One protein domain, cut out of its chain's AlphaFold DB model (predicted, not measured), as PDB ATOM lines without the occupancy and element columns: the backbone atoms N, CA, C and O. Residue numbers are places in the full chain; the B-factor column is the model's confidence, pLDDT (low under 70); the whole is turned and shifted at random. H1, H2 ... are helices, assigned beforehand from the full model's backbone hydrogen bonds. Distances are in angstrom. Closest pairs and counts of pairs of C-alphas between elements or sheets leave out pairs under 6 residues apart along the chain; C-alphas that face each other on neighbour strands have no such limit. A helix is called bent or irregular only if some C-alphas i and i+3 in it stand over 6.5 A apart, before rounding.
ATOM      1  N   ARG A 109     294.860 178.612 271.472       44.69
ATOM      2  CA  ARG A 109     294.241 177.647 272.408       44.69
ATOM      3  C   ARG A 109     295.063 176.368 272.652       44.69
ATOM      4  O   ARG A 109     295.146 175.497 271.801       44.69
ATOM      5  N   ASN A 110     295.327 176.076 273.928       47.38
ATOM      6  CA  ASN A 110     294.413 175.114 274.551       47.38
ATOM      7  C   ASN A 110     294.566 173.614 274.255       47.38
ATOM      8  O   ASN A 110     293.520 173.016 274.372       47.38
ATOM      9  N   MET A 111     295.680 172.971 273.855       46.47
ATOM     10  CA  MET A 111     295.710 171.552 273.360       46.47
ATOM     11  C   MET A 111     294.569 170.597 273.777       46.47
ATOM     12  O   MET A 111     294.005 169.914 272.930       46.47
ATOM     13  N   ARG A 112     294.263 170.465 275.078       53.62
ATOM     14  CA  ARG A 112     293.201 169.560 275.551       53.62
ATOM     15  C   ARG A 112     291.809 170.049 275.144       53.62
ATOM     16  O   ARG A 112     290.958 169.234 274.787       53.62
ATOM     17  N   ALA A 113     291.597 171.361 275.154       54.19
ATOM     18  CA  ALA A 113     290.555 172.011 274.373       54.19
ATOM     19  C   ALA A 113     290.805 171.876 272.858       54.19
ATOM     20  O   ALA A 113     289.894 171.432 272.199       54.19
ATOM     21  N   ALA A 114     291.993 172.098 272.286       66.56
ATOM     22  CA  ALA A 114     292.218 172.022 270.830       66.56
ATOM     23  C   ALA A 114     291.875 170.652 270.202       66.56
ATOM     24  O   ALA A 114     291.323 170.600 269.110       66.56
ATOM     25  N   ILE A 115     292.119 169.536 270.901       77.81
ATOM     26  CA  ILE A 115     291.643 168.201 270.497       77.81
ATOM     27  C   ILE A 115     290.110 168.123 270.575       77.81
ATOM     28  O   ILE A 115     289.500 167.488 269.726       77.81
ATOM     29  N   ASN A 116     289.462 168.755 271.561       83.06
ATOM     30  CA  ASN A 116     287.997 168.855 271.590       83.06
ATOM     31  C   ASN A 116     287.499 169.751 270.448       83.06
ATOM     32  O   ASN A 116     286.761 169.276 269.603       83.06
ATOM     33  N   ASP A 117     287.951 171.002 270.391       81.25
ATOM     34  CA  ASP A 117     287.624 172.024 269.399       81.25
ATOM     35  C   ASP A 117     287.851 171.523 267.961       81.25
ATOM     36  O   ASP A 117     287.110 171.908 267.066       81.25
ATOM     37  N   GLY A 118     288.830 170.636 267.741       86.50
ATOM     38  CA  GLY A 118     289.093 169.964 266.466       86.50
ATOM     39  C   GLY A 118     288.269 168.712 266.186       86.50
ATOM     40  O   GLY A 118     288.017 168.411 265.026       86.50
ATOM     41  N   LEU A 119     287.817 167.990 267.212       91.06
ATOM     42  CA  LEU A 119     286.861 166.883 267.068       91.06
ATOM     43  C   LEU A 119     285.397 167.370 267.028       91.06
ATOM     44  O   LEU A 119     284.511 166.623 266.622       91.06
ATOM     45  N   ASP A 120     285.138 168.595 267.477       91.44
ATOM     46  CA  ASP A 120     283.831 169.256 267.552       91.44
ATOM     47  C   ASP A 120     283.774 170.516 266.656       91.44
ATOM     48  O   ASP A 120     282.927 171.391 266.844       91.44
ATOM     49  N   ALA A 121     284.673 170.614 265.668       87.81
ATOM     50  CA  ALA A 121     284.828 171.795 264.818       87.81
ATOM     51  C   ALA A 121     283.605 172.017 263.891       87.81
ATOM     52  O   ALA A 121     283.150 171.073 263.235       87.81
ATOM     53  N   PRO A 122     283.065 173.244 263.760       86.00
ATOM     54  CA  PRO A 122     281.888 173.503 262.928       86.00
ATOM     55  C   PRO A 122     282.182 173.293 261.432       86.00
ATOM     56  O   PRO A 122     282.962 174.031 260.826       86.00
ATOM     57  N   HIS A 123     281.553 172.293 260.807       86.00
ATOM     58  CA  HIS A 123     281.799 171.955 259.400       86.00
ATOM     59  C   HIS A 123     281.622 173.158 258.453       86.00
ATOM     60  O   HIS A 123     280.604 173.847 258.489       86.00
ATOM     61  N   GLY A 124     282.594 173.360 257.558       74.69
ATOM     62  CA  GLY A 124     282.517 174.323 256.453       74.69
ATOM     63  C   GLY A 124     283.291 175.635 256.635       74.69
ATOM     64  O   GLY A 124     283.526 176.309 255.636       74.69
ATOM     65  N   SER A 125     283.742 175.992 257.844       75.44
ATOM     66  CA  SER A 125     284.657 177.135 258.027       75.44
ATOM     67  C   SER A 125     286.104 176.782 257.642       75.44
ATOM     68  O   SER A 125     286.472 175.607 257.547       75.44
ATOM     69  N   GLN A 126     286.947 177.801 257.427       65.31
ATOM     70  CA  GLN A 126     288.400 177.613 257.288       65.31
ATOM     71  C   GLN A 126     289.040 177.254 258.637       65.31
ATOM     72  O   GLN A 126     289.844 176.327 258.697       65.31
ATOM     73  N   GLU A 127     288.600 177.898 259.726       72.44
ATOM     74  CA  GLU A 127     288.990 177.593 261.114       72.44
ATOM     75  C   GLU A 127     288.844 176.100 261.466       72.44
ATOM     76  O   GLU A 127     289.661 175.537 262.184       72.44
ATOM     77  N   SER A 128     287.839 175.406 260.931       81.44
ATOM     78  CA  SER A 128     287.650 173.983 261.225       81.44
ATOM     79  C   SER A 128     288.663 173.065 260.541       81.44
ATOM     80  O   SER A 128     288.902 171.969 261.037       81.44
ATOM     81  N   GLU A 129     289.302 173.490 259.447       82.38
ATOM     82  CA  GLU A 129     290.436 172.750 258.879       82.38
ATOM     83  C   GLU A 129     291.648 172.831 259.826       82.38
ATOM     84  O   GLU A 129     292.265 171.805 260.111       82.38
ATOM     85  N   VAL A 130     291.895 174.012 260.414       73.62
ATOM     86  CA  VAL A 130     292.914 174.250 261.460       73.62
ATOM     87  C   VAL A 130     292.749 173.283 262.620       73.62
ATOM     88  O   VAL A 130     293.669 172.546 262.972       73.62
ATOM     89  N   LEU A 131     291.558 173.297 263.219       79.56
ATOM     90  CA  LEU A 131     291.295 172.611 264.473       79.56
ATOM     91  C   LEU A 131     291.334 171.091 264.266       79.56
ATOM     92  O   LEU A 131     291.957 170.389 265.061       79.56
ATOM     93  N   VAL A 132     290.762 170.581 263.167       89.25
ATOM     94  CA  VAL A 132     290.828 169.150 262.821       89.25
ATOM     95  C   VAL A 132     292.270 168.705 262.585       89.25
ATOM     96  O   VAL A 132     292.668 167.673 263.125       89.25
ATOM     97  N   VAL A 133     293.072 169.453 261.817       85.44
ATOM     98  CA  VAL A 133     294.473 169.078 261.546       85.44
ATOM     99  C   VAL A 133     295.315 169.163 262.817       85.44
ATOM    100  O   VAL A 133     296.028 168.212 263.127       85.44
ATOM    101  N   GLY A 134     295.159 170.221 263.617       78.94
ATOM    102  CA  GLY A 134     295.782 170.351 264.936       78.94
ATOM    103  C   GLY A 134     295.466 169.169 265.851       78.94
ATOM    104  O   GLY A 134     296.381 168.554 266.403       78.94
ATOM    105  N   ALA A 135     294.188 168.792 265.958       86.81
ATOM    106  CA  ALA A 135     293.760 167.615 266.707       86.81
ATOM    107  C   ALA A 135     294.359 166.318 266.142       86.81
ATOM    108  O   ALA A 135     294.812 165.485 266.924       86.81
ATOM    109  N   CYS A 136     294.425 166.155 264.814       91.12
ATOM    110  CA  CYS A 136     295.056 164.997 264.178       91.12
ATOM    111  C   CYS A 136     296.530 164.857 264.562       91.12
ATOM    112  O   CYS A 136     296.968 163.766 264.920       91.12
ATOM    113  N   ILE A 137     297.282 165.961 264.569       84.75
ATOM    114  CA  ILE A 137     298.690 165.935 264.961       84.75
ATOM    115  C   ILE A 137     298.840 165.516 266.432       84.75
ATOM    116  O   ILE A 137     299.610 164.602 266.720       84.75
ATOM    117  N   GLN A 138     298.068 166.094 267.365       79.81
ATOM    118  CA  GLN A 138     298.177 165.697 268.780       79.81
ATOM    119  C   GLN A 138     297.718 164.254 269.024       79.81
ATOM    120  O   GLN A 138     298.276 163.558 269.867       79.81
ATOM    121  N   LEU A 139     296.709 163.787 268.283       88.50
ATOM    122  CA  LEU A 139     296.231 162.407 268.350       88.50
ATOM    123  C   LEU A 139     297.227 161.407 267.755       88.50
ATOM    124  O   LEU A 139     297.179 160.246 268.136       88.50
ATOM    125  N   LEU A 140     298.128 161.835 266.870       89.62
ATOM    126  CA  LEU A 140     299.230 161.009 266.379       89.62
ATOM    127  C   LEU A 140     300.473 161.082 267.280       89.62
ATOM    128  O   LEU A 140     301.161 160.079 267.416       89.62
ATOM    129  N   LEU A 141     300.761 162.220 267.918       81.31
ATOM    130  CA  LEU A 141     301.916 162.376 268.821       81.31
ATOM    131  C   LEU A 141     301.685 161.795 270.229       81.31
ATOM    132  O   LEU A 141     302.608 161.257 270.839       81.31
ATOM    133  N   ASP A 142     300.469 161.946 270.760       80.00
ATOM    134  CA  ASP A 142     300.115 161.684 272.162       80.00
ATOM    135  C   ASP A 142     298.803 160.878 272.318       80.00
ATOM    136  O   ASP A 142     298.278 160.754 273.433       80.00
ATOM    137  N   GLY A 143     298.256 160.315 271.232       83.38
ATOM    138  CA  GLY A 143     296.969 159.605 271.222       83.38
ATOM    139  C   GLY A 143     296.881 158.497 272.267       83.38
ATOM    140  O   GLY A 143     295.910 158.430 273.034       83.38
ATOM    141  N   SER A 144     297.937 157.690 272.392       85.56
ATOM    142  CA  SER A 144     298.001 156.631 273.400       85.56
ATOM    143  C   SER A 144     297.860 157.123 274.842       85.56
ATOM    144  O   SER A 144     297.246 156.458 275.683       85.56
ATOM    145  N   LYS A 145     298.351 158.327 275.148       81.19
ATOM    146  CA  LYS A 145     298.327 158.893 276.502       81.19
ATOM    147  C   LYS A 145     296.898 159.263 276.912       81.19
ATOM    148  O   LYS A 145     296.545 159.066 278.077       81.19
ATOM    149  N   ILE A 146     296.050 159.711 275.975       78.88
ATOM    150  CA  ILE A 146     294.670 160.153 276.259       78.88
ATOM    151  C   ILE A 146     293.627 159.018 276.317       78.88
ATOM    152  O   ILE A 146     292.528 159.233 276.832       78.88
ATOM    153  N   ALA A 147     293.946 157.818 275.825       77.25
ATOM    154  CA  ALA A 147     293.047 156.656 275.872       77.25
ATOM    155  C   ALA A 147     293.104 155.882 277.207       77.25
ATOM    156  O   ALA A 147     292.161 155.169 277.577       77.25
ATOM    157  N   THR A 148     294.210 156.019 277.945       74.69
ATOM    158  CA  THR A 148     294.448 155.307 279.210       74.69
ATOM    159  C   THR A 148     293.724 155.931 280.405       74.69
ATOM    160  O   THR A 148     293.340 157.098 280.407       74.69
ATOM    161  N   GLU A 149     293.607 155.168 281.490       67.12
ATOM    162  CA  GLU A 149     293.081 155.652 282.777       67.12
ATOM    163  C   GLU A 149     293.938 156.762 283.403       67.12
ATOM    164  O   GLU A 149     293.420 157.586 284.154       67.12
ATOM    165  N   ARG A 150     295.221 156.866 283.021       66.94
ATOM    166  CA  ARG A 150     296.117 157.956 283.443       66.94
ATOM    167  C   ARG A 150     295.683 159.330 282.914       66.94
ATOM    168  O   ARG A 150     296.096 160.341 283.473       66.94
ATOM    169  N   ALA A 151     294.830 159.386 281.887       63.12
ATOM    170  CA  ALA A 151     294.214 160.629 281.421       63.12
ATOM    171  C   ALA A 151     293.133 161.175 282.381       63.12
ATOM    172  O   ALA A 151     292.730 162.335 282.255       63.12
ATOM    173  N   GLY A 152     292.664 160.366 283.341       75.88
ATOM    174  CA  GLY A 152     291.654 160.754 284.324       75.88
ATOM    175  C   GLY A 152     290.357 161.237 283.668       75.88
ATOM    176  O   GLY A 152     289.836 160.609 282.749       75.88
ATOM    177  N   THR A 153     289.856 162.393 284.106       73.19
ATOM    178  CA  THR A 153     288.644 163.034 283.559       73.19
ATOM    179  C   THR A 153     288.775 163.501 282.106       73.19
ATOM    180  O   THR A 153     287.763 163.821 281.489       73.19
ATOM    181  N   TYR A 154     289.987 163.529 281.538       70.06
ATOM    182  CA  TYR A 154     290.212 163.876 280.132       70.06
ATOM    183  C   TYR A 154     290.199 162.653 279.189       70.06
ATOM    184  O   TYR A 154     290.296 162.816 277.972       70.06
ATOM    185  N   ARG A 155     290.070 161.428 279.723       80.69
ATOM    186  CA  ARG A 155     290.106 160.185 278.936       80.69
ATOM    187  C   ARG A 155     289.110 160.213 277.768       80.69
ATOM    188  O   ARG A 155     287.928 160.502 277.960       80.69
ATOM    189  N   LYS A 156     289.575 159.860 276.569       85.75
ATOM    190  CA  LYS A 156     288.738 159.713 275.367       85.75
ATOM    191  C   LYS A 156     288.545 158.242 275.008       85.75
ATOM    192  O   LYS A 156     289.473 157.449 275.131       85.75
ATOM    193  N   ASP A 157     287.351 157.893 274.531       92.25
ATOM    194  CA  ASP A 157     287.112 156.616 273.852       92.25
ATOM    195  C   ASP A 157     287.652 156.717 272.408       92.25
ATOM    196  O   ASP A 157     287.167 157.569 271.650       92.25
ATOM    197  N   PRO A 158     288.614 155.865 272.000       94.75
ATOM    198  CA  PRO A 158     289.122 155.803 270.630       94.75
ATOM    199  C   PRO A 158     288.029 155.710 269.555       94.75
ATOM    200  O   PRO A 158     288.161 156.311 268.491       94.75
ATOM    201  N   LYS A 159     286.905 155.035 269.837       95.38
ATOM    202  CA  LYS A 159     285.775 154.909 268.901       95.38
ATOM    203  C   LYS A 159     285.081 156.244 268.652       95.38
ATOM    204  O   LYS A 159     284.725 156.542 267.516       95.38
ATOM    205  N   VAL A 160     284.920 157.060 269.696       95.50
ATOM    206  CA  VAL A 160     284.318 158.400 269.594       95.50
ATOM    207  C   VAL A 160     285.253 159.341 268.832       95.50
ATOM    208  O   VAL A 160     284.789 160.111 267.994       95.50
ATOM    209  N   VAL A 161     286.567 159.238 269.061       95.62
ATOM    210  CA  VAL A 161     287.583 159.975 268.290       95.62
ATOM    211  C   VAL A 161     287.517 159.588 266.808       95.62
ATOM    212  O   VAL A 161     287.330 160.457 265.958       95.62
ATOM    213  N   ALA A 162     287.565 158.289 266.490       97.56
ATOM    214  CA  ALA A 162     287.470 157.788 265.118       97.56
ATOM    215  C   ALA A 162     286.164 158.213 264.422       97.56
ATOM    216  O   ALA A 162     286.187 158.610 263.258       97.56
ATOM    217  N   GLN A 163     285.026 158.168 265.126       97.88
ATOM    218  CA  GLN A 163     283.729 158.589 264.592       97.88
ATOM    219  C   GLN A 163     283.708 160.080 264.230       97.88
ATOM    220  O   GLN A 163     283.245 160.431 263.143       97.88
ATOM    221  N   LYS A 164     284.222 160.953 265.104       97.19
ATOM    222  CA  LYS A 164     284.268 162.404 264.865       97.19
ATOM    223  C   LYS A 164     285.212 162.758 263.712       97.19
ATOM    224  O   LYS A 164     284.797 163.428 262.770       97.19
ATOM    225  N   LEU A 165     286.427 162.205 263.692       97.25
ATOM    226  CA  LEU A 165     287.365 162.394 262.575       97.25
ATOM    227  C   LEU A 165     286.789 161.906 261.232       97.25
ATOM    228  O   LEU A 165     286.923 162.585 260.212       97.25
ATOM    229  N   LYS A 166     286.067 160.773 261.221       98.12
ATOM    230  CA  LYS A 166     285.337 160.307 260.030       98.12
ATOM    231  C   LYS A 166     284.243 161.281 259.588       98.12
ATOM    232  O   LYS A 166     284.078 161.458 258.385       98.12
ATOM    233  N   ALA A 167     283.535 161.938 260.509       97.06
ATOM    234  CA  ALA A 167     282.560 162.974 260.158       97.06
ATOM    235  C   ALA A 167     283.232 164.165 259.451       97.06
ATOM    236  O   ALA A 167     282.768 164.571 258.388       97.06
ATOM    237  N   HIS A 168     284.378 164.650 259.947       96.38
ATOM    238  CA  HIS A 168     285.158 165.701 259.273       96.38
ATOM    239  C   HIS A 168     285.653 165.287 257.882       96.38
ATOM    240  O   HIS A 168     285.597 166.099 256.954       96.38
ATOM    241  N   LYS A 169     286.076 164.025 257.711       96.25
ATOM    242  CA  LYS A 169     286.448 163.470 256.399       96.25
ATOM    243  C   LYS A 169     285.255 163.440 255.434       96.25
ATOM    244  O   LYS A 169     285.379 163.897 254.303       96.25
ATOM    245  N   ILE A 170     284.101 162.933 255.876       96.62
ATOM    246  CA  ILE A 170     282.870 162.848 255.066       96.62
ATOM    247  C   ILE A 170     282.356 164.247 254.692       96.62
ATOM    248  O   ILE A 170     281.917 164.457 253.566       96.62
ATOM    249  N   ALA A 171     282.453 165.210 255.609       95.50
ATOM    250  CA  ALA A 171     282.052 166.598 255.392       95.50
ATOM    251  C   ALA A 171     283.052 167.423 254.554       95.50
ATOM    252  O   ALA A 171     282.821 168.614 254.360       95.50
ATOM    253  N   GLY A 172     284.178 166.849 254.109       94.69
ATOM    254  CA  GLY A 172     285.219 167.584 253.378       94.69
ATOM    255  C   GLY A 172     285.815 168.752 254.176       94.69
ATOM    256  O   GLY A 172     286.161 169.782 253.598       94.69
ATOM    257  N   THR A 173     285.885 168.629 255.510       92.94
ATOM    258  CA  THR A 173     286.381 169.712 256.385       92.94
ATOM    259  C   THR A 173     287.868 169.985 256.138       92.94
ATOM    260  O   THR A 173     288.276 171.142 256.140       92.94
ATOM    261  N   VAL A 174     288.648 168.930 255.874       90.19
ATOM    262  CA  VAL A 174     290.065 169.002 255.493       90.19
ATOM    263  C   VAL A 174     290.195 168.786 253.985       90.19
ATOM    264  O   VAL A 174     289.586 167.868 253.435       90.19
ATOM    265  N   LYS A 175     290.972 169.646 253.327       87.94
ATOM    266  CA  LYS A 175     291.049 169.826 251.871       87.94
ATOM    267  C   LYS A 175     292.473 169.666 251.345       87.94
ATOM    268  O   LYS A 175     292.645 169.171 250.233       87.94
ATOM    269  N   HIS A 176     293.493 170.070 252.108       84.38
ATOM    270  CA  HIS A 176     294.884 169.914 251.669       84.38
ATOM    271  C   HIS A 176     295.271 168.416 251.582       84.38
ATOM    272  O   HIS A 176     295.072 167.697 252.564       84.38
ATOM    273  N   PRO A 177     295.843 167.905 250.467       87.88
ATOM    274  CA  PRO A 177     296.045 166.462 250.271       87.88
ATOM    275  C   PRO A 177     296.855 165.769 251.375       87.88
ATOM    276  O   PRO A 177     296.473 164.699 251.846       87.88
ATOM    277  N   HIS A 178     297.929 166.402 251.850       86.62
ATOM    278  CA  HIS A 178     298.736 165.870 252.952       86.62
ATOM    279  C   HIS A 178     297.987 165.878 254.294       86.62
ATOM    280  O   HIS A 178     298.163 164.988 255.122       86.62
ATOM    281  N   ALA A 179     297.115 166.866 254.507       87.12
ATOM    282  CA  ALA A 179     296.286 166.952 255.702       87.12
ATOM    283  C   ALA A 179     295.150 165.912 255.680       87.12
ATOM    284  O   ALA A 179     294.801 165.362 256.724       87.12
ATOM    285  N   ILE A 180     294.634 165.563 254.495       94.25
ATOM    286  CA  ILE A 180     293.732 164.416 254.308       94.25
ATOM    287  C   ILE A 180     294.463 163.110 254.652       94.25
ATOM    288  O   ILE A 180     293.929 162.312 255.417       94.25
ATOM    289  N   GLN A 181     295.697 162.910 254.173       94.75
ATOM    290  CA  GLN A 181     296.509 161.736 254.524       94.75
ATOM    291  C   GLN A 181     296.772 161.645 256.041       94.75
ATOM    292  O   GLN A 181     296.680 160.564 256.624       94.75
ATOM    293  N   LEU A 182     297.049 162.777 256.698       93.19
ATOM    294  CA  LEU A 182     297.193 162.850 258.153       93.19
ATOM    295  C   LEU A 182     295.887 162.475 258.878       93.19
ATOM    296  O   LEU A 182     295.905 161.673 259.814       93.19
ATOM    297  N   LEU A 183     294.748 163.010 258.430       96.12
ATOM    298  CA  LEU A 183     293.419 162.695 258.962       96.12
ATOM    299  C   LEU A 183     293.087 161.203 258.803       96.12
ATOM    300  O   LEU A 183     292.602 160.578 259.743       96.12
ATOM    301  N   GLU A 184     293.390 160.599 257.653       97.44
ATOM    302  CA  GLU A 184     293.212 159.162 257.411       97.44
ATOM    303  C   GLU A 184     294.084 158.296 258.328       97.44
ATOM    304  O   GLU A 184     293.590 157.323 258.907       97.44
ATOM    305  N   LEU A 185     295.352 158.670 258.520       96.31
ATOM    306  CA  LEU A 185     296.245 157.979 259.449       96.31
ATOM    307  C   LEU A 185     295.754 158.104 260.900       96.31
ATOM    308  O   LEU A 185     295.753 157.115 261.631       96.31
ATOM    309  N   THR A 186     295.266 159.283 261.293       96.50
ATOM    310  CA  THR A 186     294.698 159.529 262.630       96.50
ATOM    311  C   THR A 186     293.421 158.717 262.857       96.50
ATOM    312  O   THR A 186     293.239 158.137 263.927       96.50
ATOM    313  N   ILE A 187     292.553 158.607 261.844       97.81
ATOM    314  CA  ILE A 187     291.374 157.733 261.885       97.81
ATOM    315  C   ILE A 187     291.807 156.281 262.127       97.81
ATOM    316  O   ILE A 187     291.280 155.648 263.037       97.81
ATOM    317  N   SER A 188     292.802 155.772 261.395       97.25
ATOM    318  CA  SER A 188     293.323 154.405 261.577       97.25
ATOM    319  C   SER A 188     293.958 154.183 262.963       97.25
ATOM    320  O   SER A 188     293.705 153.173 263.628       97.25
ATOM    321  N   HIS A 189     294.722 155.162 263.457       95.50
ATOM    322  CA  HIS A 189     295.284 155.168 264.811       95.50
ATOM    323  C   HIS A 189     294.172 155.122 265.886       95.50
ATOM    324  O   HIS A 189     294.254 154.350 266.843       95.50
ATOM    325  N   ALA A 190     293.071 155.857 265.695       96.44
ATOM    326  CA  ALA A 190     291.907 155.818 266.582       96.44
ATOM    327  C   ALA A 190     291.095 154.510 266.472       96.44
ATOM    328  O   ALA A 190     290.710 153.943 267.492       96.44
ATOM    329  N   GLU A 191     290.885 153.969 265.268       96.88
ATOM    330  CA  GLU A 191     290.183 152.691 265.058       96.88
ATOM    331  C   GLU A 191     290.927 151.492 265.657       96.88
ATOM    332  O   GLU A 191     290.298 150.569 266.176       96.88
ATOM    333  N   THR A 192     292.261 151.520 265.643       95.06
ATOM    334  CA  THR A 192     293.105 150.498 266.289       95.06
ATOM    335  C   THR A 192     293.188 150.641 267.814       95.06
ATOM    336  O   THR A 192     293.717 149.743 268.475       95.06
ATOM    337  N   GLY A 193     292.615 151.711 268.379       94.69
ATOM    338  CA  GLY A 193     292.436 151.901 269.818       94.69
ATOM    339  C   GLY A 193     293.270 153.011 270.458       94.69
ATOM    340  O   GLY A 193     293.356 153.006 271.683       94.69
ATOM    341  N   LEU A 194     293.859 153.933 269.678       93.38
ATOM    342  CA  LEU A 194     294.845 154.928 270.136       93.38
ATOM    343  C   LEU A 194     295.979 154.245 270.920       93.38
ATOM    344  O   LEU A 194     296.029 154.286 272.151       93.38
ATOM    345  N   LYS A 195     296.845 153.514 270.216       91.69
ATOM    346  CA  LYS A 195     297.850 152.645 270.842       91.69
ATOM    347  C   LYS A 195     299.280 153.186 270.727       91.69
ATOM    348  O   LYS A 195     299.604 153.709 269.662       91.69
ATOM    349  N   PRO A 196     300.165 152.948 271.722       87.69
ATOM    350  CA  PRO A 196     301.552 153.417 271.678       87.69
ATOM    351  C   PRO A 196     302.341 152.928 270.461       87.69
ATOM    352  O   PRO A 196     303.117 153.692 269.900       87.69
ATOM    353  N   GLU A 197     302.129 151.685 270.004       90.00
ATOM    354  CA  GLU A 197     302.820 151.164 268.811       90.00
ATOM    355  C   GLU A 197     302.436 151.878 267.501       90.00
ATOM    356  O   GLU A 197     303.098 151.686 266.482       90.00
ATOM    357  N   ASN A 198     301.381 152.698 267.535       87.94
ATOM    358  CA  ASN A 198     300.870 153.467 266.409       87.94
ATOM    359  C   ASN A 198     301.036 154.990 266.603       87.94
ATOM    360  O   ASN A 198     300.544 155.726 265.746       87.94
ATOM    361  N   ASP A 199     301.652 155.470 267.694       86.06
ATOM    362  CA  ASP A 199     302.021 156.890 267.845       86.06
ATOM    363  C   ASP A 199     303.104 157.247 266.787       86.06
ATOM    364  O   ASP A 199     303.905 156.402 266.378       86.06
ATOM    365  N   ARG A 200     303.112 158.487 266.277       83.62
ATOM    366  CA  ARG A 200     303.882 158.922 265.094       83.62
ATOM    367  C   ARG A 200     304.571 160.266 265.322       83.62
ATOM    368  O   ARG A 200     304.015 161.325 265.038       83.62
ATOM    369  N   GLU A 201     305.822 160.224 265.770       74.00
ATOM    370  CA  GLU A 201     306.663 161.425 265.938       74.00
ATOM    371  C   GLU A 201     306.957 162.150 264.611       74.00
ATOM    372  O   GLU A 201     307.211 163.351 264.586       74.00
ATOM    373  N   ASP A 202     306.855 161.424 263.497       74.62
ATOM    374  CA  ASP A 202     306.997 161.911 262.127       74.62
ATOM    375  C   ASP A 202     305.690 162.463 261.522       74.62
ATOM    376  O   ASP A 202     305.644 162.714 260.319       74.62
ATOM    377  N   ALA A 203     304.634 162.689 262.317       79.62
ATOM    378  CA  ALA A 203     303.366 163.267 261.850       79.62
ATOM    379  C   ALA A 203     303.556 164.566 261.033       79.62
ATOM    380  O   ALA A 203     302.863 164.795 260.041       79.62
ATOM    381  N   TRP A 204     304.551 165.381 261.394       71.81
ATOM    382  CA  TRP A 204     304.935 166.598 260.669       71.81
ATOM    383  C   TRP A 204     305.457 166.328 259.253       71.81
ATOM    384  O   TRP A 204     305.133 167.078 258.336       71.81
ATOM    385  N   ASN A 205     306.181 165.223 259.052       74.69
ATOM    386  CA  ASN A 205     306.740 164.819 257.758       74.69
ATOM    387  C   ASN A 205     305.641 164.460 256.743       74.69
ATOM    388  O   ASN A 205     305.904 164.424 255.544       74.69
ATOM    389  N   ILE A 206     304.426 164.159 257.217       81.31
ATOM    390  CA  ILE A 206     303.264 163.894 256.364       81.31
ATOM    391  C   ILE A 206     302.747 165.214 255.791       81.31
ATOM    392  O   ILE A 206     302.562 165.308 254.585       81.31
ATOM    393  N   LEU A 207     302.569 166.244 256.633       71.75
ATOM    394  CA  LEU A 207     302.148 167.584 256.201       71.75
ATOM    395  C   LEU A 207     303.210 168.270 255.330       71.75
ATOM    396  O   LEU A 207     302.886 168.834 254.280       71.75
ATOM    397  N   PHE A 208     304.470 168.186 255.760       70.44
ATOM    398  CA  PHE A 208     305.627 168.859 255.177       70.44
ATOM    399  C   PHE A 208     306.685 167.832 254.727       70.44
ATOM    400  O   PHE A 208     307.747 167.719 255.349       70.44
ATOM    401  N   PRO A 209     306.422 167.047 253.665       70.31
ATOM    402  CA  PRO A 209     307.389 166.075 253.175       70.31
ATOM    403  C   PRO A 209     308.681 166.773 252.721       70.31
ATOM    404  O   PRO A 209     308.626 167.866 252.144       70.31
ATOM    405  N   PRO A 210     309.858 166.164 252.959       60.47
ATOM    406  CA  PRO A 210     311.126 166.733 252.524       60.47
ATOM    407  C   PRO A 210     311.163 166.854 250.997       60.47
ATOM    408  O   PRO A 210     310.696 165.966 250.282       60.47
ATOM    409  N   LYS A 211     311.750 167.945 250.492       59.28
ATOM    410  CA  LYS A 211     311.989 168.111 249.052       59.28
ATOM    411  C   LYS A 211     312.981 167.040 248.578       59.28
ATOM    412  O   LYS A 211     314.065 166.927 249.146       59.28
ATOM    413  N   SER A 212     312.571 166.279 247.564       52.44
ATOM    414  CA  SER A 212     313.361 165.272 246.838       52.44
ATOM    415  C   SER A 212     314.356 165.903 245.870       52.44
ATOM    416  O   SER A 212     313.884 166.784 245.112       52.44
TER     417      SER A 212
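AT A GLANCE: This is residues 109 to 212 of the 212 residues of an uncharacterized protein of Hebeloma cylindrosporum h7 (UniProt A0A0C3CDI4). A hairpin of two helices, H5 and H6, packs on H2, which crosses H6 near the middle of the domain. H1 crosses H2, H7 packs on H2 and H6, and the small helices H3 and H4 lead from H2 to H5, H4 lying farthest from the middle. The printed part has 104 residues with seven named helices, H1 to H7 in order, and no named strand: all helix. It is compact, with a radius of gyration of the C-alphas of 12.8 A and spans of 39 by 33 by 24 A.

IN THESE COORDINATES: H1, residues 111 to 119, begins at C-alpha 111 (295.710, 171.552, 273.360). H2, residues 127 to 141, is 21.4 A long. H3 is residues 143 to 147. H4, residues 149 to 154, is irregular: C-alphas 150 and 153 are 9.0 A apart. H5, residues 158 to 170, is 18.2 A long, and H6, residues 177 to 191, 21.0 A. H7, residues 203 to 207, ends at C-alpha 207 (302.148, 167.584, 256.201).

HOW THE PARTS SIT: H2 and H6 are the hubs, and helix packing is mostly crossed, with 1 of 4 tilts shallow. H1 and H2 touch at a steep tilt of 61 degrees, opposite ways; their closest C-alphas, Gly 118 and Leu 131, are 4.0 A apart. H2 and H6 touch at 52 degrees, a steep tilt, the same way, closest at C-alphas 136 and 186, 5.7 A. H5 and H6, a hairpin, touch at a shallow tilt of 28 degrees, closest at C-alphas 158 and 190, 4.9 A. H7 touches H6, with residues 178 to 182 of H6 alone, closest at C-alphas 178 and 207, 5.0 A. H3 and H2 meet only through their link; H4 and H6 are apart. In H2, H3, H5 and H6 every O i to N i+4 pair is within hydrogen-bond range; in H1 4 of 5 are, in H4 0 of 2, with 2 of 3 O i to N i+3 pairs, and in H7 0 of 1, with 2 of 2.

THE WHOLE: The C-alphas of Thr 153 and Ser 212, the two farthest apart, are 44.3 A apart. The printed part has no cut, and the link from H6 to H7, 11 residues, is long. pLDDT is under 70 at residues 109 to 114, 126, 149 to 151 and 210 to 212.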